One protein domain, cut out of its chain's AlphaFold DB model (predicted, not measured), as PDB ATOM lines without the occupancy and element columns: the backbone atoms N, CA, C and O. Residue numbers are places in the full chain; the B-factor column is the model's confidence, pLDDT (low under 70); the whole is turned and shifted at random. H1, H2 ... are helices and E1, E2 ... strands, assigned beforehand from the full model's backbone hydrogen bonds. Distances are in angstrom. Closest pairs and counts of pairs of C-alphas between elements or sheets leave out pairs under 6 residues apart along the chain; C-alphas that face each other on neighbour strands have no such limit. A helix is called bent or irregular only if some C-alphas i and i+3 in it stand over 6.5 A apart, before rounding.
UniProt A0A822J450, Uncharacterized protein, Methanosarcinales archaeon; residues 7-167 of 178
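This is residues 7 to 167 of the 178 residues of an uncharacterized protein of Methanosarcinales archaeon (UniProt A0A822J450). A strongly twisted sheet of six parallel strands has helices over both faces, making three layers: H1 and H2 on one face, H6 and H7 on the other. H6, the longest helix, covers E4 and E5 with its residues 114 to 121; its other end lies toward a loose pair, H4 and H5, off the sheet, while H3 sits near the middle and H8 lies off by itself. The printed part has 161 residues, with eight named helices and six named strands in the order E1 H1 E2 H2 E3 E4 H3 H4 H5 H6 E5 H7 E6 H8; the class is mixed. The whole is compact, with a radius of gyration of the C-alphas of 15.3 A and spans of 41 by 34 by 30 A.

The sheet runs E3 (residues 49 to 51), E2 (28 to 33), E1 (7 to 10), E4 (64 to 70), E5 (122 to 128), E6 (149 to 151). Within hydrogen-bond range are N 50 and O 31, 2.9 A; N 9 and O 30, 2.8 A; N 68 and O 8, 2.8 A; N 126 and O 67, 2.7 A; and N 127 and O 150, 2.8 A. H6 (101 to 121) is over E4 and E5 at a height over the sheet of 10.3 A, on the opposite face from H1 (17 to 25) and H2 (36 to 44). Strand-helix-strand units, parallel neighbour strands with helices between, are E1, H1, E2 and E2, H2, E3, each with a right-handed crossover; E5, H7 (133 to 143), E6, its crossover also right-handed; and E4, H3 (71 to 75), H4 (79 to 87), H5 (90 to 96), H6, E5. H3 stands at the sheet's level. H6 touches H7 at a steep tilt of 46 degrees, the same way, with residues 104 to 112 alone; the closest C-alphas are those of Val 108 and Leu 139, 6.6 A. H4 and H6 are close but not clearly touching, with C-alphas of Leu 81 and Gln 106 closest, 7.9 A. H8 (156 to 159) touches no helix. Every O i to N i+4 pair is within range in H2, H3 and H5, but 3 of 5 in H1, 4 of 5 in H4, 13 of 17 in H6 and 6 of 7 in H7; H8 is too short.

E1 begins at C-alpha 7 (132.197, 167.600, 79.474). H6 spans 31.2 A, from C-alpha 101 (133.086, 152.418, 49.869). E2 spans 17.0 A, E4 16.8 A, E5 16.2 A and H7 15.4 A. H1 is irregular: C-alphas 21 and 24 are 8.1 A apart.

The two C-alphas farthest apart, of Asp 27 and Glu 100, are 42.5 A apart. The printed part has no cut; the link E3 to E4 is long, 12 residues. Mean pLDDT of the printed part is 75.2, with 68 residues under 70, among them 79 to 107 and 153 to 167.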
ATOM      1  N   ILE A   7     131.813 168.138  80.770       95.12
ATOM      2  CA  ILE A   7     132.197 167.600  79.474       95.12
ATOM      3  C   ILE A   7     133.343 166.601  79.598       95.12
ATOM      4  O   ILE A   7     134.289 166.792  80.373       95.12
ATOM      5  N   LEU A   8     133.237 165.533  78.813       94.81
ATOM      6  CA  LEU A   8     134.307 164.584  78.547       94.81
ATOM      7  C   LEU A   8     134.760 164.735  77.092       94.81
ATOM      8  O   LEU A   8     133.969 164.500  76.188       94.81
ATOM      9  N   GLU A   9     136.013 165.096  76.851       93.00
ATOM     10  CA  GLU A   9     136.600 165.117  75.511       93.00
ATOM     11  C   GLU A   9     137.355 163.817  75.224       93.00
ATOM     12  O   GLU A   9     138.259 163.433  75.968       93.00
ATOM     13  N   ILE A  10     137.003 163.174  74.113       91.19
ATOM     14  CA  ILE A  10     137.669 161.988  73.582       91.19
ATOM     15  C   ILE A  10     138.813 162.407  72.657       91.19
ATOM     16  O   ILE A  10     138.634 163.273  71.796       91.19
ATOM     17  N   SER A  11     139.969 161.763  72.833       88.38
ATOM     18  CA  SER A  11     141.207 162.016  72.086       88.38
ATOM     19  C   SER A  11     141.693 163.457  72.200       88.38
ATOM     20  O   SER A  11     141.940 164.143  71.207       88.38
ATOM     21  N   CYS A  12     141.838 163.929  73.438       87.38
ATOM     22  CA  CYS A  12     142.256 165.299  73.732       87.38
ATOM     23  C   CYS A  12     143.722 165.590  73.350       87.38
ATOM     24  O   CYS A  12     144.143 166.748  73.361       87.38
ATOM     25  N   GLY A  13     144.524 164.561  73.048       88.19
ATOM     26  CA  GLY A  13     145.920 164.716  72.665       88.19
ATOM     27  C   GLY A  13     146.779 165.349  73.759       88.19
ATOM     28  O   GLY A  13     146.523 165.222  74.958       88.19
ATOM     29  N   SER A  14     147.853 166.022  73.336       85.44
ATOM     30  CA  SER A  14     148.683 166.837  74.233       85.44
ATOM     31  C   SER A  14     148.203 168.279  74.367       85.44
ATOM     32  O   SER A  14     148.638 168.942  75.304       85.44
ATOM     33  N   HIS A  15     147.362 168.745  73.438       83.06
ATOM     34  CA  HIS A  15     146.831 170.107  73.351       83.06
ATOM     35  C   HIS A  15     145.383 170.046  72.860       83.06
ATOM     36  O   HIS A  15     145.126 169.848  71.669       83.06
ATOM     37  N   SER A  16     144.438 170.219  73.779       84.56
ATOM     38  CA  SER A  16     143.026 170.289  73.424       84.56
ATOM     39  C   SER A  16     142.659 171.711  73.013       84.56
ATOM     40  O   SER A  16     142.586 172.621  73.839       84.56
ATOM     41  N   LYS A  17     142.351 171.891  71.728       83.62
ATOM     42  CA  LYS A  17     141.839 173.167  71.215       83.62
ATOM     43  C   LYS A  17     140.490 173.530  71.838       83.62
ATOM     44  O   LYS A  17     140.217 174.712  72.059       83.62
ATOM     45  N   LEU A  18     139.644 172.534  72.120       83.69
ATOM     46  CA  LEU A  18     138.359 172.760  72.777       83.69
ATOM     47  C   LEU A  18     138.571 173.302  74.193       83.69
ATOM     48  O   LEU A  18     137.954 174.296  74.566       83.69
ATOM     49  N   TYR A  19     139.489 172.698  74.946       87.62
ATOM     50  CA  TYR A  19     139.854 173.155  76.279       87.62
ATOM     51  C   TYR A  19     140.426 174.577  76.245       87.62
ATOM     52  O   TYR A  19     139.928 175.461  76.935       87.62
ATOM     53  N   GLU A  20     141.410 174.839  75.384       87.00
ATOM     54  CA  GLU A  20     142.065 176.151  75.288       87.00
ATOM     55  C   GLU A  20     141.099 177.297  74.967       87.00
ATOM     56  O   GLU A  20     141.301 178.424  75.414       87.00
ATOM     57  N   THR A  21     140.059 177.028  74.176       83.06
ATOM     58  CA  THR A  21     139.164 178.077  73.669       83.06
ATOM     59  C   THR A  21     137.843 178.175  74.423       83.06
ATOM     60  O   THR A  21     137.278 179.267  74.517       83.06
ATOM     61  N   LYS A  22     137.343 177.056  74.958       82.81
ATOM     62  CA  LYS A  22     135.982 176.949  75.492       82.81
ATOM     63  C   LYS A  22     135.889 176.274  76.855       82.81
ATOM     64  O   LYS A  22     134.774 176.113  77.333       82.81
ATOM     65  N   ALA A  23     136.989 175.908  77.525       84.19
ATOM     66  CA  ALA A  23     136.905 175.217  78.820       84.19
ATOM     67  C   ALA A  23     136.007 175.935  79.838       84.19
ATOM     68  O   ALA A  23     135.289 175.266  80.572       84.19
ATOM     69  N   GLN A  24     135.996 177.275  79.838       86.69
ATOM     70  CA  GLN A  24     135.149 178.067  80.736       86.69
ATOM     71  C   GLN A  24     133.632 177.897  80.528       86.69
ATOM     72  O   GLN A  24     132.862 178.385  81.350       86.69
ATOM     73  N   GLU A  25     133.185 177.256  79.444       87.25
ATOM     74  CA  GLU A  25     131.767 176.942  79.234       87.25
ATOM     75  C   GLU A  25     131.286 175.803  80.154       87.25
ATOM     76  O   GLU A  25     130.084 175.691  80.388       87.25
ATOM     77  N   TRP A  26     132.202 175.011  80.732       90.12
ATOM     78  CA  TRP A  26     131.893 173.871  81.600       90.12
ATOM     79  C   TRP A  26     132.527 174.004  82.992       90.12
ATOM     80  O   TRP A  26     133.681 174.401  83.137       90.12
ATOM     81  N   ASP A  27     131.799 173.577  84.025       93.81
ATOM     82  CA  ASP A  27     132.290 173.539  85.413       93.81
ATOM     83  C   ASP A  27     133.331 172.426  85.606       93.81
ATOM     84  O   ASP A  27     134.225 172.511  86.452       93.81
ATOM     85  N   MET A  28     133.201 171.347  84.831       94.44
ATOM     86  CA  MET A  28     134.134 170.226  84.813       94.44
ATOM     87  C   MET A  28     134.459 169.847  83.374       94.44
ATOM     88  O   MET A  28     133.591 169.381  82.640       94.44
ATOM     89  N   PHE A  29     135.736 169.951  83.026       94.75
ATOM     90  CA  PHE A  29     136.288 169.475  81.766       94.75
ATOM     91  C   PHE A  29     137.262 168.334  82.048       94.75
ATOM     92  O   PHE A  29     138.200 168.501  82.834       94.75
ATOM     93  N   VAL A  30     137.042 167.176  81.425       96.19
ATOM     94  CA  VAL A  30     137.956 166.031  81.481       96.19
ATOM     95  C   VAL A  30     138.314 165.614  80.063       96.19
ATOM     96  O   VAL A  30     137.424 165.399  79.255       96.19
ATOM     97  N   GLY A  31     139.601 165.488  79.760       94.31
ATOM     98  CA  GLY A  31     140.071 164.882  78.514       94.31
ATOM     99  C   GLY A  31     140.443 163.415  78.710       94.31
ATOM    100  O   GLY A  31     140.824 163.007  79.814       94.31
ATOM    101  N   ILE A  32     140.393 162.627  77.642       93.50
ATOM    102  CA  ILE A  32     141.031 161.312  77.594       93.50
ATOM    103  C   ILE A  32     141.894 161.158  76.354       93.50
ATOM    104  O   ILE A  32     141.618 161.762  75.320       93.50
ATOM    105  N   ASP A  33     142.917 160.321  76.462       90.94
ATOM    106  CA  ASP A  33     143.726 159.881  75.329       90.94
ATOM    107  C   ASP A  33     144.387 158.540  75.670       90.94
ATOM    108  O   ASP A  33     144.804 158.312  76.813       90.94
ATOM    109  N   ILE A  34     144.534 157.651  74.691       88.62
ATOM    110  CA  ILE A  34     145.186 156.354  74.902       88.62
ATOM    111  C   ILE A  34     146.709 156.485  75.103       88.62
ATOM    112  O   ILE A  34     147.349 155.640  75.738       88.62
ATOM    113  N   LYS A  35     147.333 157.564  74.605       87.31
ATOM    114  CA  LYS A  35     148.784 157.776  74.678       87.31
ATOM    115  C   LYS A  35     149.174 158.463  75.983       87.31
ATOM    116  O   LYS A  35     149.076 159.681  76.151       87.31
ATOM    117  N   MET A  36     149.797 157.691  76.876       90.06
ATOM    118  CA  MET A  36     150.298 158.185  78.165       90.06
ATOM    119  C   MET A  36     151.238 159.399  78.041       90.06
ATOM    120  O   MET A  36     151.234 160.274  78.909       90.06
ATOM    121  N   SER A  37     152.060 159.474  76.990       91.94
ATOM    122  CA  SER A  37     152.954 160.618  76.758       91.94
ATOM    123  C   SER A  37     152.186 161.916  76.492       91.94
ATOM    124  O   SER A  37     152.553 162.945  77.060       91.94
ATOM    125  N   LEU A  38     151.111 161.858  75.700       90.69
ATOM    126  CA  LEU A  38     150.241 162.998  75.401       90.69
ATOM    127  C   LEU A  38     149.462 163.425  76.644       90.69
ATOM    128  O   LEU A  38     149.531 164.588  77.036       90.69
ATOM    129  N   CYS A  39     148.878 162.462  77.365       91.81
ATOM    130  CA  CYS A  39     148.237 162.704  78.657       91.81
ATOM    131  C   CYS A  39     149.165 163.437  79.641       91.81
ATOM    132  O   CYS A  39     148.769 164.395  80.303       91.81
ATOM    133  N   ARG A  40     150.436 163.023  79.755       93.12
ATOM    134  CA  ARG A  40     151.405 163.702  80.636       93.12
ATOM    135  C   ARG A  40     151.651 165.154  80.230       93.12
ATOM    136  O   ARG A  40     151.902 165.972  81.108       93.12
ATOM    137  N   GLN A  41     151.629 165.464  78.936       93.12
ATOM    138  CA  GLN A  41     151.787 166.834  78.445       93.12
ATOM    139  C   GLN A  41     150.537 167.666  78.735       93.12
ATOM    140  O   GLN A  41     150.665 168.726  79.341       93.12
ATOM    141  N   ALA A  42     149.348 167.139  78.445       92.44
ATOM    142  CA  ALA A  42     148.083 167.804  78.741       92.44
ATOM    143  C   ALA A  42     147.930 168.134  80.241       92.44
ATOM    144  O   ALA A  42     147.567 169.252  80.603       92.44
ATOM    145  N   LYS A  43     148.327 167.219  81.146       94.12
ATOM    146  CA  LYS A  43     148.341 167.502  82.600       94.12
ATOM    147  C   LYS A  43     149.232 168.680  82.975       94.12
ATOM    148  O   LYS A  43     148.881 169.442  83.871       94.12
ATOM    149  N   LYS A  44     150.384 168.846  82.315       93.00
ATOM    150  CA  LYS A  44     151.290 169.981  82.574       93.00
ATOM    151  C   LYS A  44     150.667 171.320  82.178       93.00
ATOM    152  O   LYS A  44     151.099 172.345  82.691       93.00
ATOM    153  N   GLN A  45     149.664 171.304  81.304       87.19
ATOM    154  CA  GLN A  45     148.903 172.477  80.873       87.19
ATOM    155  C   GLN A  45     147.657 172.728  81.735       87.19
ATOM    156  O   GLN A  45     146.891 173.647  81.467       87.19
ATOM    157  N   GLY A  46     147.451 171.923  82.780       90.06
ATOM    158  CA  GLY A  46     146.328 172.063  83.702       90.06
ATOM    159  C   GLY A  46     145.059 171.320  83.285       90.06
ATOM    160  O   GLY A  46     144.079 171.384  84.020       90.06
ATOM    161  N   LEU A  47     145.063 170.583  82.165       92.50
ATOM    162  CA  LEU A  47     143.922 169.750  81.782       92.50
ATOM    163  C   LEU A  47     143.794 168.543  82.725       92.50
ATOM    164  O   LEU A  47     144.741 167.773  82.924       92.50
ATOM    165  N   ASN A  48     142.589 168.327  83.257       95.00
ATOM    166  CA  ASN A  48     142.248 167.077  83.930       95.00
ATOM    167  C   ASN A  48     142.141 165.970  82.881       95.00
ATOM    168  O   ASN A  48     141.185 165.947  82.113       95.00
ATOM    169  N   VAL A  49     143.109 165.052  82.844       94.94
ATOM    170  CA  VAL A  49     143.150 164.003  81.816       94.94
ATOM    171  C   VAL A  49     143.249 162.594  82.405       94.94
ATOM    172  O   VAL A  49     143.960 162.362  83.398       94.94
ATOM    173  N   VAL A  50     142.569 161.649  81.760       94.56
ATOM    174  CA  VAL A  50     142.617 160.211  82.052       94.56
ATOM    175  C   VAL A  50     143.233 159.482  80.857       94.56
ATOM    176  O   VAL A  50     142.836 159.698  79.722       94.56
ATOM    177  N   CYS A  51     144.222 158.626  81.113       93.12
ATOM    178  CA  CYS A  51     144.819 157.797  80.067       93.12
ATOM    179  C   CYS A  51     144.012 156.502  79.954       93.12
ATOM    180  O   CYS A  51     144.086 155.675  80.865       93.12
ATOM    181  N   CYS A  52     143.228 156.345  78.892       89.88
ATOM    182  CA  CYS A  52     142.395 155.164  78.663       89.88
ATOM    183  C   CYS A  52     142.023 155.020  77.185       89.88
ATOM    184  O   CYS A  52     142.209 155.946  76.403       89.88
ATOM    185  N   ASP A  53     141.504 153.847  76.839       87.50
ATOM    186  CA  ASP A  53     140.906 153.553  75.540       87.50
ATOM    187  C   ASP A  53     139.503 154.182  75.457       87.50
ATOM    188  O   ASP A  53     138.692 154.022  76.375       87.50
ATOM    189  N   ALA A  54     139.216 154.906  74.374       87.69
ATOM    190  CA  ALA A  54     137.909 155.504  74.117       87.69
ATOM    191  C   ALA A  54     136.774 154.472  73.962       87.69
ATOM    192  O   ALA A  54     135.614 154.809  74.196       87.69
ATOM    193  N   PHE A  55     137.099 153.224  73.611       87.44
ATOM    194  CA  PHE A  55     136.151 152.112  73.475       87.44
ATOM    195  C   PHE A  55     135.916 151.343  74.784       87.44
ATOM    196  O   PHE A  55     135.146 150.386  74.810       87.44
ATOM    197  N   ASN A  56     136.575 151.746  75.874       86.94
ATOM    198  CA  ASN A  56     136.422 151.138  77.191       86.94
ATOM    199  C   ASN A  56     136.576 152.205  78.282       86.94
ATOM    200  O   ASN A  56     137.625 152.343  78.925       86.94
ATOM    201  N   LEU A  57     135.526 153.008  78.457       90.25
ATOM    202  CA  LEU A  57     135.585 154.203  79.283       90.25
ATOM    203  C   LEU A  57     135.527 153.839  80.777       90.25
ATOM    204  O   LEU A  57     134.557 153.237  81.239       90.25
ATOM    205  N   PRO A  58     136.492 154.277  81.610       93.12
ATOM    206  CA  PRO A  58     136.550 153.914  83.028       93.12
ATOM    207  C   PRO A  58     135.593 154.754  83.899       93.12
ATOM    208  O   PRO A  58     135.892 155.062  85.057       93.12
ATOM    209  N   PHE A  59     134.451 155.177  83.355       94.06
ATOM    210  CA  PHE A  59     133.497 156.056  84.024       94.06
ATOM    211  C   PHE A  59     132.199 155.327  84.350       94.06
ATOM    212  O   PHE A  59     131.764 154.412  83.660       94.06
ATOM    213  N   LYS A  60     131.538 155.756  85.428       93.19
ATOM    214  CA  LYS A  60     130.216 155.220  85.765       93.19
ATOM    215  C   LYS A  60     129.194 155.668  84.718       93.19
ATOM    216  O   LYS A  60     129.340 156.770  84.176       93.19
ATOM    217  N   PRO A  61     128.111 154.906  84.515       91.50
ATOM    218  CA  PRO A  61     127.054 155.338  83.626       91.50
ATOM    219  C   PRO A  61     126.512 156.720  83.999       91.50
ATOM    220  O   PRO A  61     126.319 157.018  85.185       91.50
ATOM    221  N   LYS A  62     126.260 157.547  82.982       90.38
ATOM    222  CA  LYS A  62     125.739 158.911  83.112       90.38
ATOM    223  C   LYS A  62     126.555 159.749  84.111       90.38
ATOM    224  O   LYS A  62     126.018 160.308  85.068       90.38
ATOM    225  N   SER A  63     127.876 159.769  83.942       93.88
ATOM    226  CA  SER A  63     128.800 160.557  84.770       93.88
ATOM    227  C   SER A  63     128.994 161.984  84.266       93.88
ATOM    228  O   SER A  63     129.333 162.850  85.076       93.88
ATOM    229  N   PHE A  64     128.781 162.217  82.971       94.25
ATOM    230  CA  PHE A  64     128.961 163.506  82.305       94.25
ATOM    231  C   PHE A  64     127.659 163.975  81.665       94.25
ATOM    232  O   PHE A  64     126.787 163.162  81.361       94.25
ATOM    233  N   GLN A  65     127.516 165.286  81.484       89.62
ATOM    234  CA  GLN A  65     126.401 165.834  80.717       89.62
ATOM    235  C   GLN A  65     126.701 165.686  79.223       89.62
ATOM    236  O   GLN A  65     125.959 165.011  78.513       89.62
ATOM    237  N   ASP A  66     127.834 166.237  78.788       90.81
ATOM    238  CA  ASP A  66     128.279 166.229  77.400       90.81
ATOM    239  C   ASP A  66     129.501 165.316  77.209       90.81
ATOM    240  O   ASP A  66     130.390 165.231  78.060       90.81
ATOM    241  N   VAL A  67     129.570 164.653  76.060       92.00
ATOM    242  CA  VAL A  67     130.794 164.043  75.531       92.00
ATOM    243  C   VAL A  67     131.122 164.714  74.211       92.00
ATOM    244  O   VAL A  67     130.251 164.828  73.358       92.00
ATOM    245  N   TYR A  68     132.366 165.132  74.031       89.69
ATOM    246  CA  TYR A  68     132.880 165.668  72.782       89.69
ATOM    247  C   TYR A  68     133.807 164.667  72.111       89.69
ATOM    248  O   TYR A  68     134.761 164.195  72.723       89.69
ATOM    249  N   ILE A  69     133.540 164.366  70.846       85.94
ATOM    250  CA  ILE A  69     134.307 163.405  70.061       85.94
ATOM    251  C   ILE A  69     134.864 164.114  68.839       85.94
ATOM    252  O   ILE A  69     134.114 164.529  67.954       85.94
ATOM    253  N   GLN A  70     136.188 164.188  68.743       77.62
ATOM    254  CA  GLN A  70     136.844 164.482  67.474       77.62
ATOM    255  C   GLN A  70     136.852 163.201  66.642       77.62
ATOM    256  O   GLN A  70     137.756 162.383  66.780       77.62
ATOM    257  N   CYS A  71     135.807 163.000  65.825       69.25
ATOM    258  CA  CYS A  71     135.477 161.696  65.232       69.25
ATOM    259  C   CYS A  71     136.673 161.044  64.542       69.25
ATOM    260  O   CYS A  71     136.917 159.862  64.723       69.25
ATOM    261  N   PHE A  72     137.449 161.822  63.791       66.25
ATOM    262  CA  PHE A  72     138.622 161.298  63.112       66.25
ATOM    263  C   PHE A  72     139.700 160.804  64.089       66.25
ATOM    264  O   PHE A  72     140.112 159.650  64.021       66.25
ATOM    265  N   THR A  73     140.110 161.651  65.032       65.44
ATOM    266  CA  THR A  73     141.163 161.340  66.006       65.44
ATOM    267  C   THR A  73     140.778 160.168  66.909       65.44
ATOM    268  O   THR A  73     141.600 159.290  67.142       65.44
ATOM    269  N   ALA A  74     139.517 160.117  67.344       66.62
ATOM    270  CA  ALA A  74     139.004 159.039  68.187       66.62
ATOM    271  C   ALA A  74     138.979 157.686  67.475       66.62
ATOM    272  O   ALA A  74     139.267 156.655  68.075       66.62
ATOM    273  N   LEU A  75     138.696 157.675  66.174       71.62
ATOM    274  CA  LEU A  75     138.686 156.445  65.391       71.62
ATOM    275  C   LEU A  75     140.094 155.896  65.126       71.62
ATOM    276  O   LEU A  75     140.268 154.680  65.067       71.62
ATOM    277  N   LEU A  76     141.115 156.759  65.050       64.62
ATOM    278  CA  LEU A  76     142.522 156.342  64.944       64.62
ATOM    279  C   LEU A  76     143.040 155.585  66.179       64.62
ATOM    280  O   LEU A  76     144.106 154.963  66.114       64.62
ATOM    281  N   GLU A  77     142.317 155.637  67.302       65.44
ATOM    282  CA  GLU A  77     142.639 154.849  68.495       65.44
ATOM    283  C   GLU A  77     142.297 153.357  68.328       65.44
ATOM    284  O   GLU A  77     142.836 152.542  69.071       65.44
ATOM    285  N   LYS A  78     141.495 152.967  67.320       72.88
ATOM    286  CA  LYS A  78     141.199 151.554  67.022       72.88
ATOM    287  C   LYS A  78     142.304 150.921  66.175       72.88
ATOM    288  O   LYS A  78     142.674 151.462  65.133       72.88
ATOM    289  N   ASP A  79     142.770 149.734  66.571       66.56
ATOM    290  CA  ASP A  79     143.928 149.034  65.980       66.56
ATOM    291  C   ASP A  79     143.933 148.992  64.442       66.56
ATOM    292  O   ASP A  79     144.932 149.348  63.818       66.56
ATOM    293  N   ALA A  80     142.806 148.638  63.813       58.81
ATOM    294  CA  ALA A  80     142.706 148.536  62.354       58.81
ATOM    295  C   ALA A  80     142.921 149.882  61.631       58.81
ATOM    296  O   ALA A  80     143.603 149.939  60.607       58.81
ATOM    297  N   LEU A  81     142.383 150.976  62.180       64.44
ATOM    298  CA  LEU A  81     142.556 152.323  61.628       64.44
ATOM    299  C   LEU A  81     143.926 152.905  61.995       64.44
ATOM    300  O   LEU A  81     144.535 153.601  61.183       64.44
ATOM    301  N   SER A  82     144.449 152.564  63.178       65.06
ATOM    302  CA  SER A  82     145.804 152.923  63.607       65.06
ATOM    303  C   SER A  82     146.859 152.339  62.666       65.06
ATOM    304  O   SER A  82     147.794 153.037  62.272       65.06
ATOM    305  N   ASP A  83     146.702 151.075  62.273       63.16
ATOM    306  CA  ASP A  83     147.626 150.391  61.371       63.16
ATOM    307  C   ASP A  83     147.553 150.913  59.937       63.16
ATOM    308  O   ASP A  83     148.595 151.017  59.283       63.16
ATOM    309  N   ALA A  84     146.358 151.262  59.449       60.91
ATOM    310  CA  ALA A  84     146.194 151.917  58.154       60.91
ATOM    311  C   ALA A  84     146.883 153.292  58.148       60.91
ATOM    312  O   ALA A  84     147.710 153.556  57.282       60.91
ATOM    313  N   PHE A  85     146.632 154.111  59.174       60.78
ATOM    314  CA  PHE A  85     147.206 155.450  59.312       60.78
ATOM    315  C   PHE A  85     148.734 155.451  59.444       60.78
ATOM    316  O   PHE A  85     149.413 156.270  58.838       60.78
ATOM    317  N   ARG A  86     149.311 154.523  60.220       60.78
ATOM    318  CA  ARG A  86     150.774 154.437  60.396       60.78
ATOM    319  C   ARG A  86     151.524 154.097  59.109       60.78
ATOM    320  O   ARG A  86     152.727 154.336  59.046       60.78
ATOM    321  N   LYS A  87     150.852 153.476  58.138       62.41
ATOM    322  CA  LYS A  87     151.455 153.010  56.881       62.41
ATOM    323  C   LYS A  87     151.322 154.015  55.734       62.41
ATOM    324  O   LYS A  87     151.939 153.797  54.699       62.41
ATOM    325  N   SER A  88     150.560 155.085  55.921       51.22
ATOM    326  CA  SER A  88     150.264 156.113  54.918       51.22
ATOM    327  C   SER A  88     150.868 157.467  55.302       51.22
ATOM    328  O   SER A  88     150.907 157.803  56.486       51.22
ATOM    329  N   ASP A  89     151.279 158.278  54.322       58.69
ATOM    330  CA  ASP A  89     151.485 159.720  54.546       58.69
ATOM    331  C   ASP A  89     150.149 160.357  54.988       58.69
ATOM    332  O   ASP A  89     149.092 159.902  54.572       58.69
ATOM    333  N   HIS A  90     150.156 161.383  55.841       54.91
ATOM    334  CA  HIS A  90     148.937 162.066  56.292       54.91
ATOM    335  C   HIS A  90     148.105 162.602  55.116       54.91
ATOM    336  O   HIS A  90     146.876 162.489  55.132       54.91
ATOM    337  N   ASP A  91     148.757 163.162  54.096       55.47
ATOM    338  CA  ASP A  91     148.064 163.729  52.933       55.47
ATOM    339  C   ASP A  91     147.566 162.622  51.998       55.47
ATOM    340  O   ASP A  91     146.425 162.662  51.537       55.47
ATOM    341  N   GLU A  92     148.373 161.574  51.819       58.28
ATOM    342  CA  GLU A  92     147.997 160.366  51.081       58.28
ATOM    343  C   GLU A  92     146.855 159.622  51.777       58.28
ATOM    344  O   GLU A  92     145.950 159.143  51.115       58.28
ATOM    345  N   PHE A  93     146.834 159.586  53.107       57.31
ATOM    346  CA  PHE A  93     145.761 159.021  53.913       57.31
ATOM    347  C   PHE A  93     144.476 159.834  53.763       57.31
ATOM    348  O   PHE A  93     143.402 159.268  53.572       57.31
ATOM    349  N   CYS A  94     144.564 161.166  53.827       56.81
ATOM    350  CA  CYS A  94     143.408 162.036  53.619       56.81
ATOM    351  C   CYS A  94     142.836 161.889  52.198       56.81
ATOM    352  O   CYS A  94     141.611 161.879  52.043       56.81
ATOM    353  N   GLU A  95     143.697 161.739  51.184       57.00
ATOM    354  CA  GLU A  95     143.306 161.451  49.799       57.00
ATOM    355  C   GLU A  95     142.741 160.025  49.646       57.00
ATOM    356  O   GLU A  95     141.717 159.830  48.990       57.00
ATOM    357  N   PHE A  96     143.353 159.039  50.303       58.16
ATOM    358  CA  PHE A  96     142.961 157.630  50.315       58.16
ATOM    359  C   PHE A  96     141.589 157.424  50.961       58.16
ATOM    360  O   PHE A  96     140.748 156.741  50.394       58.16
ATOM    361  N   MET A  97     141.294 158.110  52.068       54.81
ATOM    362  CA  MET A  97     139.952 158.155  52.670       54.81
ATOM    363  C   MET A  97     138.894 158.778  51.741       54.81
ATOM    364  O   MET A  97     137.697 158.649  51.989       54.81
ATOM    365  N   GLY A  98     139.313 159.484  50.687       52.47
ATOM    366  CA  GLY A  98     138.452 159.971  49.610       52.47
ATOM    367  C   GLY A  98     138.158 158.937  48.518       52.47
ATOM    368  O   GLY A  98     137.335 159.217  47.646       52.47
ATOM    369  N   ARG A  99     138.789 157.754  48.539       52.59
ATOM    370  CA  ARG A  99     138.563 156.674  47.571       52.59
ATOM    371  C   ARG A  99     138.119 155.385  48.284       52.59
ATOM    372  O   ARG A  99     138.828 154.836  49.109       52.59
ATOM    373  N   GLU A 100     136.952 154.900  47.858       53.16
ATOM    374  CA  GLU A 100     136.322 153.592  48.133       53.16
ATOM    375  C   GLU A 100     135.351 153.433  49.326       53.16
ATOM    376  O   GLU A 100     135.577 153.833  50.465       53.16
ATOM    377  N   ILE A 101     134.231 152.765  49.008       52.81
ATOM    378  CA  ILE A 101     133.086 152.418  49.869       52.81
ATOM    379  C   ILE A 101     133.454 151.359  50.923       52.81
ATOM    380  O   ILE A 101     132.893 151.363  52.019       52.81
ATOM    381  N   ASP A 102     134.414 150.481  50.628       55.12
ATOM    382  CA  ASP A 102     134.821 149.396  51.530       55.12
ATOM    383  C   ASP A 102     135.552 149.920  52.776       55.12
ATOM    384  O   ASP A 102     135.435 149.346  53.862       55.12
ATOM    385  N   TYR A 103     136.232 151.065  52.661       58.59
ATOM    386  CA  TYR A 103     136.814 151.764  53.807       58.59
ATOM    387  C   TYR A 103     135.772 152.521  54.634       58.59
ATOM    388  O   TYR A 103     135.924 152.621  55.850       58.59
ATOM    389  N   ALA A 104     134.677 152.994  54.028       58.75
ATOM    390  CA  ALA A 104     133.613 153.667  54.773       58.75
ATOM    391  C   ALA A 104     132.994 152.742  55.840       58.75
ATOM    392  O   ALA A 104     132.754 153.178  56.966       58.75
ATOM    393  N   TRP A 105     132.821 151.448  55.547       60.78
ATOM    394  CA  TRP A 105     132.333 150.471  56.531       60.78
ATOM    395  C   TRP A 105     133.324 150.206  57.670       60.78
ATOM    396  O   TRP A 105     132.912 150.098  58.823       60.78
ATOM    397  N   GLN A 106     134.632 150.217  57.384       65.00
ATOM    398  CA  GLN A 106     135.680 150.106  58.410       65.00
ATOM    399  C   GLN A 106     135.713 151.300  59.375       65.00
ATOM    400  O   GLN A 106     136.371 151.228  60.407       65.00
ATOM    401  N   VAL A 107     135.015 152.391  59.055       69.62
ATOM    402  CA  VAL A 107     134.920 153.615  59.862       69.62
ATOM    403  C   VAL A 107     133.575 153.687  60.583       69.62
ATOM    404  O   VAL A 107     133.529 154.035  61.763       69.62
ATOM    405  N   VAL A 108     132.483 153.345  59.894       71.25
ATOM    406  CA  VAL A 108     131.115 153.448  60.422       71.25
ATOM    407  C   VAL A 108     130.894 152.522  61.616       71.25
ATOM    408  O   VAL A 108     130.381 152.989  62.633       71.25
ATOM    409  N   ASP A 109     131.311 151.257  61.535       75.88
ATOM    410  CA  ASP A 109     131.083 150.293  62.619       75.88
ATOM    411  C   ASP A 109     131.835 150.684  63.904       75.88
ATOM    412  O   ASP A 109     131.192 150.823  64.950       75.88
ATOM    413  N   PRO A 110     133.155 150.978  63.867       78.38
ATOM    414  CA  PRO A 110     133.847 151.529  65.030       78.38
ATOM    415  C   PRO A 110     133.237 152.825  65.552       78.38
ATOM    416  O   PRO A 110     133.179 153.043  66.758       78.38
ATOM    417  N   PHE A 111     132.774 153.708  64.669       80.19
ATOM    418  CA  PHE A 111     132.158 154.948  65.117       80.19
ATOM    419  C   PHE A 111     130.858 154.687  65.868       80.19
ATOM    420  O   PHE A 111     130.616 155.288  66.913       80.19
ATOM    421  N   TYR A 112     130.048 153.750  65.387       80.31
ATOM    422  CA  TYR A 112     128.830 153.348  66.072       80.31
ATOM    423  C   TYR A 112     129.121 152.706  67.434       80.31
ATOM    424  O   TYR A 112     128.477 153.060  68.420       80.31
ATOM    425  N   GLU A 113     130.120 151.824  67.517       85.38
ATOM    426  CA  GLU A 113     130.595 151.246  68.784       85.38
ATOM    427  C   GLU A 113     131.029 152.331  69.777       85.38
ATOM    428  O   GLU A 113     130.571 152.344  70.920       85.38
ATOM    429  N   LEU A 114     131.840 153.293  69.328       86.81
ATOM    430  CA  LEU A 114     132.285 154.412  70.155       86.81
ATOM    431  C   LEU A 114     131.100 155.240  70.670       86.81
ATOM    432  O   LEU A 114     131.068 155.639  71.834       86.81
ATOM    433  N   LEU A 115     130.097 155.485  69.827       87.00
ATOM    434  CA  LEU A 115     128.887 156.199  70.236       87.00
ATOM    435  C   LEU A 115     128.082 155.421  71.276       87.00
ATOM    436  O   LEU A 115     127.529 156.036  72.187       87.00
ATOM    437  N   LEU A 116     127.996 154.093  71.156       87.50
ATOM    438  CA  LEU A 116     127.344 153.257  72.163       87.50
ATOM    439  C   LEU A 116     128.067 153.354  73.506       87.50
ATOM    440  O   LEU A 116     127.402 153.514  74.529       87.50
ATOM    441  N   GLU A 117     129.397 153.329  73.502       89.62
ATOM    442  CA  GLU A 117     130.204 153.481  74.713       89.62
ATOM    443  C   GLU A 117     130.014 154.872  75.346       89.62
ATOM    444  O   GLU A 117     129.691 155.001  76.530       89.62
ATOM    445  N   CYS A 118     130.061 155.931  74.537       89.75
ATOM    446  CA  CYS A 118     129.836 157.301  75.002       89.75
ATOM    447  C   CYS A 118     128.425 157.500  75.589       89.75
ATOM    448  O   CYS A 118     128.269 158.144  76.627       89.75
ATOM    449  N   LYS A 119     127.390 156.898  74.984       89.75
ATOM    450  CA  LYS A 119     126.001 156.960  75.483       89.75
ATOM    451  C   LYS A 119     125.816 156.326  76.854       89.75
ATOM    452  O   LYS A 119     124.867 156.670  77.558       89.75
ATOM    453  N   GLN A 120     126.675 155.387  77.243       90.00
ATOM    454  CA  GLN A 120     126.607 154.829  78.588       90.00
ATOM    455  C   GLN A 120     127.002 155.879  79.623       90.00
ATOM    456  O   GLN A 120     126.410 155.919  80.703       90.00
ATOM    457  N   VAL A 121     127.958 156.755  79.304       92.25
ATOM    458  CA  VAL A 121     128.573 157.681  80.263       92.25
ATOM    459  C   VAL A 121     128.046 159.119  80.185       92.25
ATOM    460  O   VAL A 121     128.275 159.860  81.147       92.25
ATOM    461  N   SER A 122     127.316 159.505  79.130       91.69
ATOM    462  CA  SER A 122     126.781 160.867  78.950       91.69
ATOM    463  C   SER A 122     125.281 160.958  78.658       91.69
ATOM    464  O   SER A 122     124.618 159.962  78.373       91.69
ATOM    465  N   GLU A 123     124.733 162.174  78.765       87.25
ATOM    466  CA  GLU A 123     123.371 162.492  78.307       87.25
ATOM    467  C   GLU A 123     123.339 162.972  76.857       87.25
ATOM    468  O   GLU A 123     122.359 162.736  76.151       87.25
ATOM    469  N   HIS A 124     124.398 163.651  76.427       87.75
ATOM    470  CA  HIS A 124     124.511 164.260  75.115       87.75
ATOM    471  C   HIS A 124     125.898 164.002  74.523       87.75
ATOM    472  O   HIS A 124     126.902 163.936  75.238       87.75
ATOM    473  N   ILE A 125     125.946 163.816  73.206       87.00
ATOM    474  CA  ILE A 125     127.178 163.600  72.450       87.00
ATOM    475  C   ILE A 125     127.307 164.696  71.400       87.00
ATOM    476  O   ILE A 125     126.377 164.976  70.650       87.00
ATOM    477  N   ILE A 126     128.488 165.290  71.330       84.75
ATOM    478  CA  ILE A 126     128.877 166.329  70.394       84.75
ATOM    479  C   ILE A 126     129.997 165.757  69.527       84.75
ATOM    480  O   ILE A 126     131.081 165.451  70.012       84.75
ATOM    481  N   CYS A 127     129.744 165.604  68.237       81.69
ATOM    482  CA  CYS A 127     130.694 165.058  67.278       81.69
ATOM    483  C   CYS A 127     131.277 166.186  66.428       81.69
ATOM    484  O   CYS A 127     130.537 166.860  65.713       81.69
ATOM    485  N   LEU A 128     132.595 166.372  66.451       74.62
ATOM    486  CA  LEU A 128     133.278 167.243  65.498       74.62
ATOM    487  C   LEU A 128     133.485 166.474  64.180       74.62
ATOM    488  O   LEU A 128     134.065 165.381  64.208       74.62
ATOM    489  N   PRO A 129     133.031 167.015  63.035       66.19
ATOM    490  CA  PRO A 129     133.233 166.401  61.736       66.19
ATOM    491  C   PRO A 129     134.724 166.356  61.382       66.19
ATOM    492  O   PRO A 129     135.522 167.192  61.805       66.19
ATOM    493  N   SER A 130     135.093 165.372  60.571       63.12
ATOM    494  CA  SER A 130     136.422 165.260  59.981       63.12
ATOM    495  C   SER A 130     136.698 166.372  58.968       63.12
ATOM    496  O   SER A 130     135.785 167.007  58.437       63.12
ATOM    497  N   CYS A 131     137.976 166.568  58.647       56.69
ATOM    498  CA  CYS A 131     138.410 167.349  57.495       56.69
ATOM    499  C   CYS A 131     137.922 166.774  56.149       56.69
ATOM    500  O   CYS A 131     137.832 167.523  55.178       56.69
ATOM    501  N   ASN A 132     137.564 165.484  56.078       61.16
ATOM    502  CA  ASN A 132     137.052 164.849  54.865       61.16
ATOM    503  C   ASN A 132     135.515 164.945  54.787       61.16
ATOM    504  O   ASN A 132     134.788 164.345  55.583       61.16
ATOM    505  N   ILE A 133     135.023 165.700  53.800       60.78
ATOM    506  CA  ILE A 133     133.590 165.957  53.601       60.78
ATOM    507  C   ILE A 133     132.819 164.676  53.255       60.78
ATOM    508  O   ILE A 133     131.714 164.500  53.763       60.78
ATOM    509  N   GLU A 134     133.375 163.775  52.443       61.66
ATOM    510  CA  GLU A 134     132.697 162.526  52.070       61.66
ATOM    511  C   GLU A 134     132.511 161.615  53.284       61.66
ATOM    512  O   GLU A 134     131.405 161.137  53.529       61.66
ATOM    513  N   MET A 135     133.540 161.464  54.124       64.12
ATOM    514  CA  MET A 135     133.427 160.701  55.369       64.12
ATOM    515  C   MET A 135     132.372 161.294  56.309       64.12
ATOM    516  O   MET A 135     131.600 160.556  56.923       64.12
ATOM    517  N   ASN A 136     132.272 162.625  56.378       68.69
ATOM    518  CA  ASN A 136     131.239 163.280  57.178       68.69
ATOM    519  C   ASN A 136     129.825 162.895  56.735       68.69
ATOM    520  O   ASN A 136     128.955 162.789  57.594       68.69
ATOM    521  N   LYS A 137     129.580 162.619  55.446       67.88
ATOM    522  CA  LYS A 137     128.263 162.148  54.980       67.88
ATOM    523  C   LYS A 137     127.902 160.800  55.591       67.88
ATOM    524  O   LYS A 137     126.766 160.608  56.026       67.88
ATOM    525  N   TYR A 138     128.858 159.876  55.649       68.62
ATOM    526  CA  TYR A 138     128.659 158.560  56.254       68.62
ATOM    527  C   TYR A 138     128.474 158.664  57.768       68.62
ATOM    528  O   TYR A 138     127.525 158.092  58.300       68.62
ATOM    529  N   LEU A 139     129.303 159.463  58.450       69.75
ATOM    530  CA  LEU A 139     129.185 159.698  59.894       69.75
ATOM    531  C   LEU A 139     127.836 160.342  60.251       69.75
ATOM    532  O   LEU A 139     127.146 159.856  61.141       69.75
ATOM    533  N   VAL A 140     127.413 161.379  59.517       69.81
ATOM    534  CA  VAL A 140     126.104 162.031  59.692       69.81
ATOM    535  C   VAL A 140     124.972 161.034  59.462       69.81
ATOM    536  O   VAL A 140     124.071 160.934  60.291       69.81
ATOM    537  N   ASN A 141     125.022 160.249  58.381       69.38
ATOM    538  CA  ASN A 141     124.008 159.232  58.109       69.38
ATOM    539  C   ASN A 141     123.943 158.143  59.188       69.38
ATOM    540  O   ASN A 141     122.846 157.678  59.494       69.38
ATOM    541  N   ALA A 142     125.077 157.762  59.780       69.19
ATOM    542  CA  ALA A 142     125.127 156.779  60.858       69.19
ATOM    543  C   ALA A 142     124.487 157.304  62.155       69.19
ATOM    544  O   ALA A 142     123.878 156.536  62.903       69.19
ATOM    545  N   VAL A 143     124.570 158.615  62.410       71.88
ATOM    546  CA  VAL A 143     124.062 159.218  63.653       71.88
ATOM    547  C   VAL A 143     122.724 159.924  63.515       71.88
ATOM    548  O   VAL A 143     122.129 160.257  64.536       71.88
ATOM    549  N   LYS A 144     122.199 160.107  62.294       69.44
ATOM    550  CA  LYS A 144     120.969 160.886  62.046       69.44
ATOM    551  C   LYS A 144     119.736 160.436  62.821       69.44
ATOM    552  O   LYS A 144     118.873 161.240  63.147       69.44
ATOM    553  N   ASN A 145     119.682 159.148  63.143       68.19
ATOM    554  CA  ASN A 145     118.573 158.536  63.868       68.19
ATOM    555  C   ASN A 145     118.841 158.403  65.376       68.19
ATOM    556  O   ASN A 145     118.031 157.819  66.095       68.19
ATOM    557  N   LEU A 146     119.986 158.885  65.864       69.12
ATOM    558  CA  LEU A 146     120.363 158.781  67.265       69.12
ATOM    559  C   LEU A 146     119.920 160.046  68.015       69.12
ATOM    560  O   LEU A 146     120.432 161.131  67.734       69.12
ATOM    561  N   PRO A 147     119.003 159.938  68.993       68.38
ATOM    562  CA  PRO A 147     118.645 161.083  69.817       68.38
ATOM    563  C   PRO A 147     119.856 161.537  70.644       68.38
ATOM    564  O   PRO A 147     120.697 160.718  71.020       68.38
ATOM    565  N   ALA A 148     119.906 162.838  70.945       81.44
ATOM    566  CA  ALA A 148     120.950 163.468  71.759       81.44
ATOM    567  C   ALA A 148     122.380 163.376  71.186       81.44
ATOM    568  O   ALA A 148     123.354 163.390  71.937       81.44
ATOM    569  N   VAL A 149     122.505 163.326  69.857       80.75
ATOM    570  CA  VAL A 149     123.772 163.552  69.150       80.75
ATOM    571  C   VAL A 149     123.690 164.882  68.395       80.75
ATOM    572  O   VAL A 149     122.710 165.152  67.702       80.75
ATOM    573  N   THR A 150     124.716 165.715  68.520       77.81
ATOM    574  CA  THR A 150     124.878 166.982  67.794       77.81
ATOM    575  C   THR A 150     126.156 166.922  66.970       77.81
ATOM    576  O   THR A 150     127.176 166.450  67.466       77.81
ATOM    577  N   ILE A 151     126.135 167.431  65.734       75.12
ATOM    578  CA  ILE A 151     127.371 167.665  64.978       75.12
ATOM    579  C   ILE A 151     127.828 169.099  65.241       75.12
ATOM    580  O   ILE A 151     127.098 170.066  64.998       75.12
ATOM    581  N   ASP A 152     129.046 169.242  65.748       71.88
ATOM    582  CA  ASP A 152     129.671 170.538  65.969       71.88
ATOM    583  C   ASP A 152     130.294 171.055  64.670       71.88
ATOM    584  O   ASP A 152     131.373 170.648  64.263       71.88
ATOM    585  N   VAL A 153     129.600 171.962  63.991       62.25
ATOM    586  CA  VAL A 153     130.024 172.544  62.706       62.25
ATOM    587  C   VAL A 153     130.751 173.879  62.886       62.25
ATOM    588  O   VAL A 153     130.644 174.762  62.038       62.25
ATOM    589  N   ASP A 154     131.487 174.055  63.986       51.03
ATOM    590  CA  ASP A 154     132.050 175.344  64.424       51.03
ATOM    591  C   ASP A 154     132.922 176.061  63.366       51.03
ATOM    592  O   ASP A 154     133.026 177.291  63.345       51.03
ATOM    593  N   TYR A 155     133.436 175.328  62.371       51.16
ATOM    594  CA  TYR A 155     133.856 175.895  61.084       51.16
ATOM    595  C   TYR A 155     132.650 176.194  60.184       51.16
ATOM    596  O   TYR A 155     132.522 175.667  59.079       51.16
ATOM    597  N   SER A 156     131.783 177.097  60.644       42.56
ATOM    598  CA  SER A 156     130.529 177.465  59.970       42.56
ATOM    599  C   SER A 156     130.717 177.868  58.499       42.56
ATOM    600  O   SER A 156     129.818 177.667  57.687       42.56
ATOM    601  N   LYS A 157     131.903 178.367  58.113       43.34
ATOM    602  CA  LYS A 157     132.262 178.665  56.714       43.34
ATOM    603  C   LYS A 157     132.177 177.452  55.781       43.34
ATOM    604  O   LYS A 157     131.807 177.629  54.629       43.34
ATOM    605  N   ASN A 158     132.448 176.246  56.278       40.81
ATOM    606  CA  ASN A 158     132.380 175.007  55.496       40.81
ATOM    607  C   ASN A 158     130.958 174.411  55.456       40.81
ATOM    608  O   ASN A 158     130.734 173.417  54.776       40.81
ATOM    609  N   TRP A 159     130.000 175.020  56.170       41.72
ATOM    610  CA  TRP A 159     128.649 174.493  56.405       41.72
ATOM    611  C   TRP A 159     127.555 175.575  56.281       41.72
ATOM    612  O   TRP A 159     126.549 175.558  56.991       41.72
ATOM    613  N   GLY A 160     127.750 176.567  55.405       44.31
ATOM    614  CA  GLY A 160     126.723 177.576  55.098       44.31
ATOM    615  C   GLY A 160     126.438 178.605  56.206       44.31
ATOM    616  O   GLY A 160     125.374 179.216  56.220       44.31
ATOM    617  N   GLY A 161     127.363 178.813  57.148       40.75
ATOM    618  CA  GLY A 161     127.319 179.899  58.138       40.75
ATOM    619  C   GLY A 161     126.560 179.603  59.439       40.75
ATOM    620  O   GLY A 161     126.451 180.490  60.288       40.75
ATOM    621  N   LYS A 162     126.054 178.381  59.647       40.59
ATOM    622  CA  LYS A 162     125.345 177.998  60.885       40.59
ATOM    623  C   LYS A 162     126.330 177.497  61.953       40.59
ATOM    624  O   LYS A 162     127.249 176.754  61.639       40.59
ATOM    625  N   LYS A 163     126.151 177.928  63.212       42.84
ATOM    626  CA  LYS A 163     127.110 177.696  64.318       42.84
ATOM    627  C   LYS A 163     126.938 176.371  65.070       42.84
ATOM    628  O   LYS A 163     127.882 175.933  65.706       42.84
ATOM    629  N   LYS A 164     125.756 175.750  65.042       45.62
ATOM    630  CA  LYS A 164     125.487 174.444  65.670       45.62
ATOM    631  C   LYS A 164     124.449 173.695  64.838       45.62
ATOM    632  O   LYS A 164     123.455 174.292  64.424       45.62
ATOM    633  N   ALA A 165     124.695 172.415  64.596       39.38
ATOM    634  CA  ALA A 165     123.861 171.536  63.794       39.38
ATOM    635  C   ALA A 165     123.348 170.403  64.695       39.38
ATOM    636  O   ALA A 165     124.010 169.379  64.864       39.38
ATOM    637  N   CYS A 166     122.182 170.599  65.320       36.56
ATOM    638  CA  CYS A 166     121.479 169.477  65.943       36.56
ATOM    639  C   CYS A 166     121.144 168.481  64.829       36.56
ATOM    640  O   CYS A 166     120.645 168.875  63.776       36.56
ATOM    641  N   VAL A 167     121.459 167.205  65.040       37.41
ATOM    642  CA  VAL A 167     121.276 166.151  64.033       37.41
ATOM    643  C   VAL A 167     119.796 165.929  63.694       37.41
ATOM    644  O   VAL A 167     119.456 165.420  62.629       37.41
TER     645      VAL A 167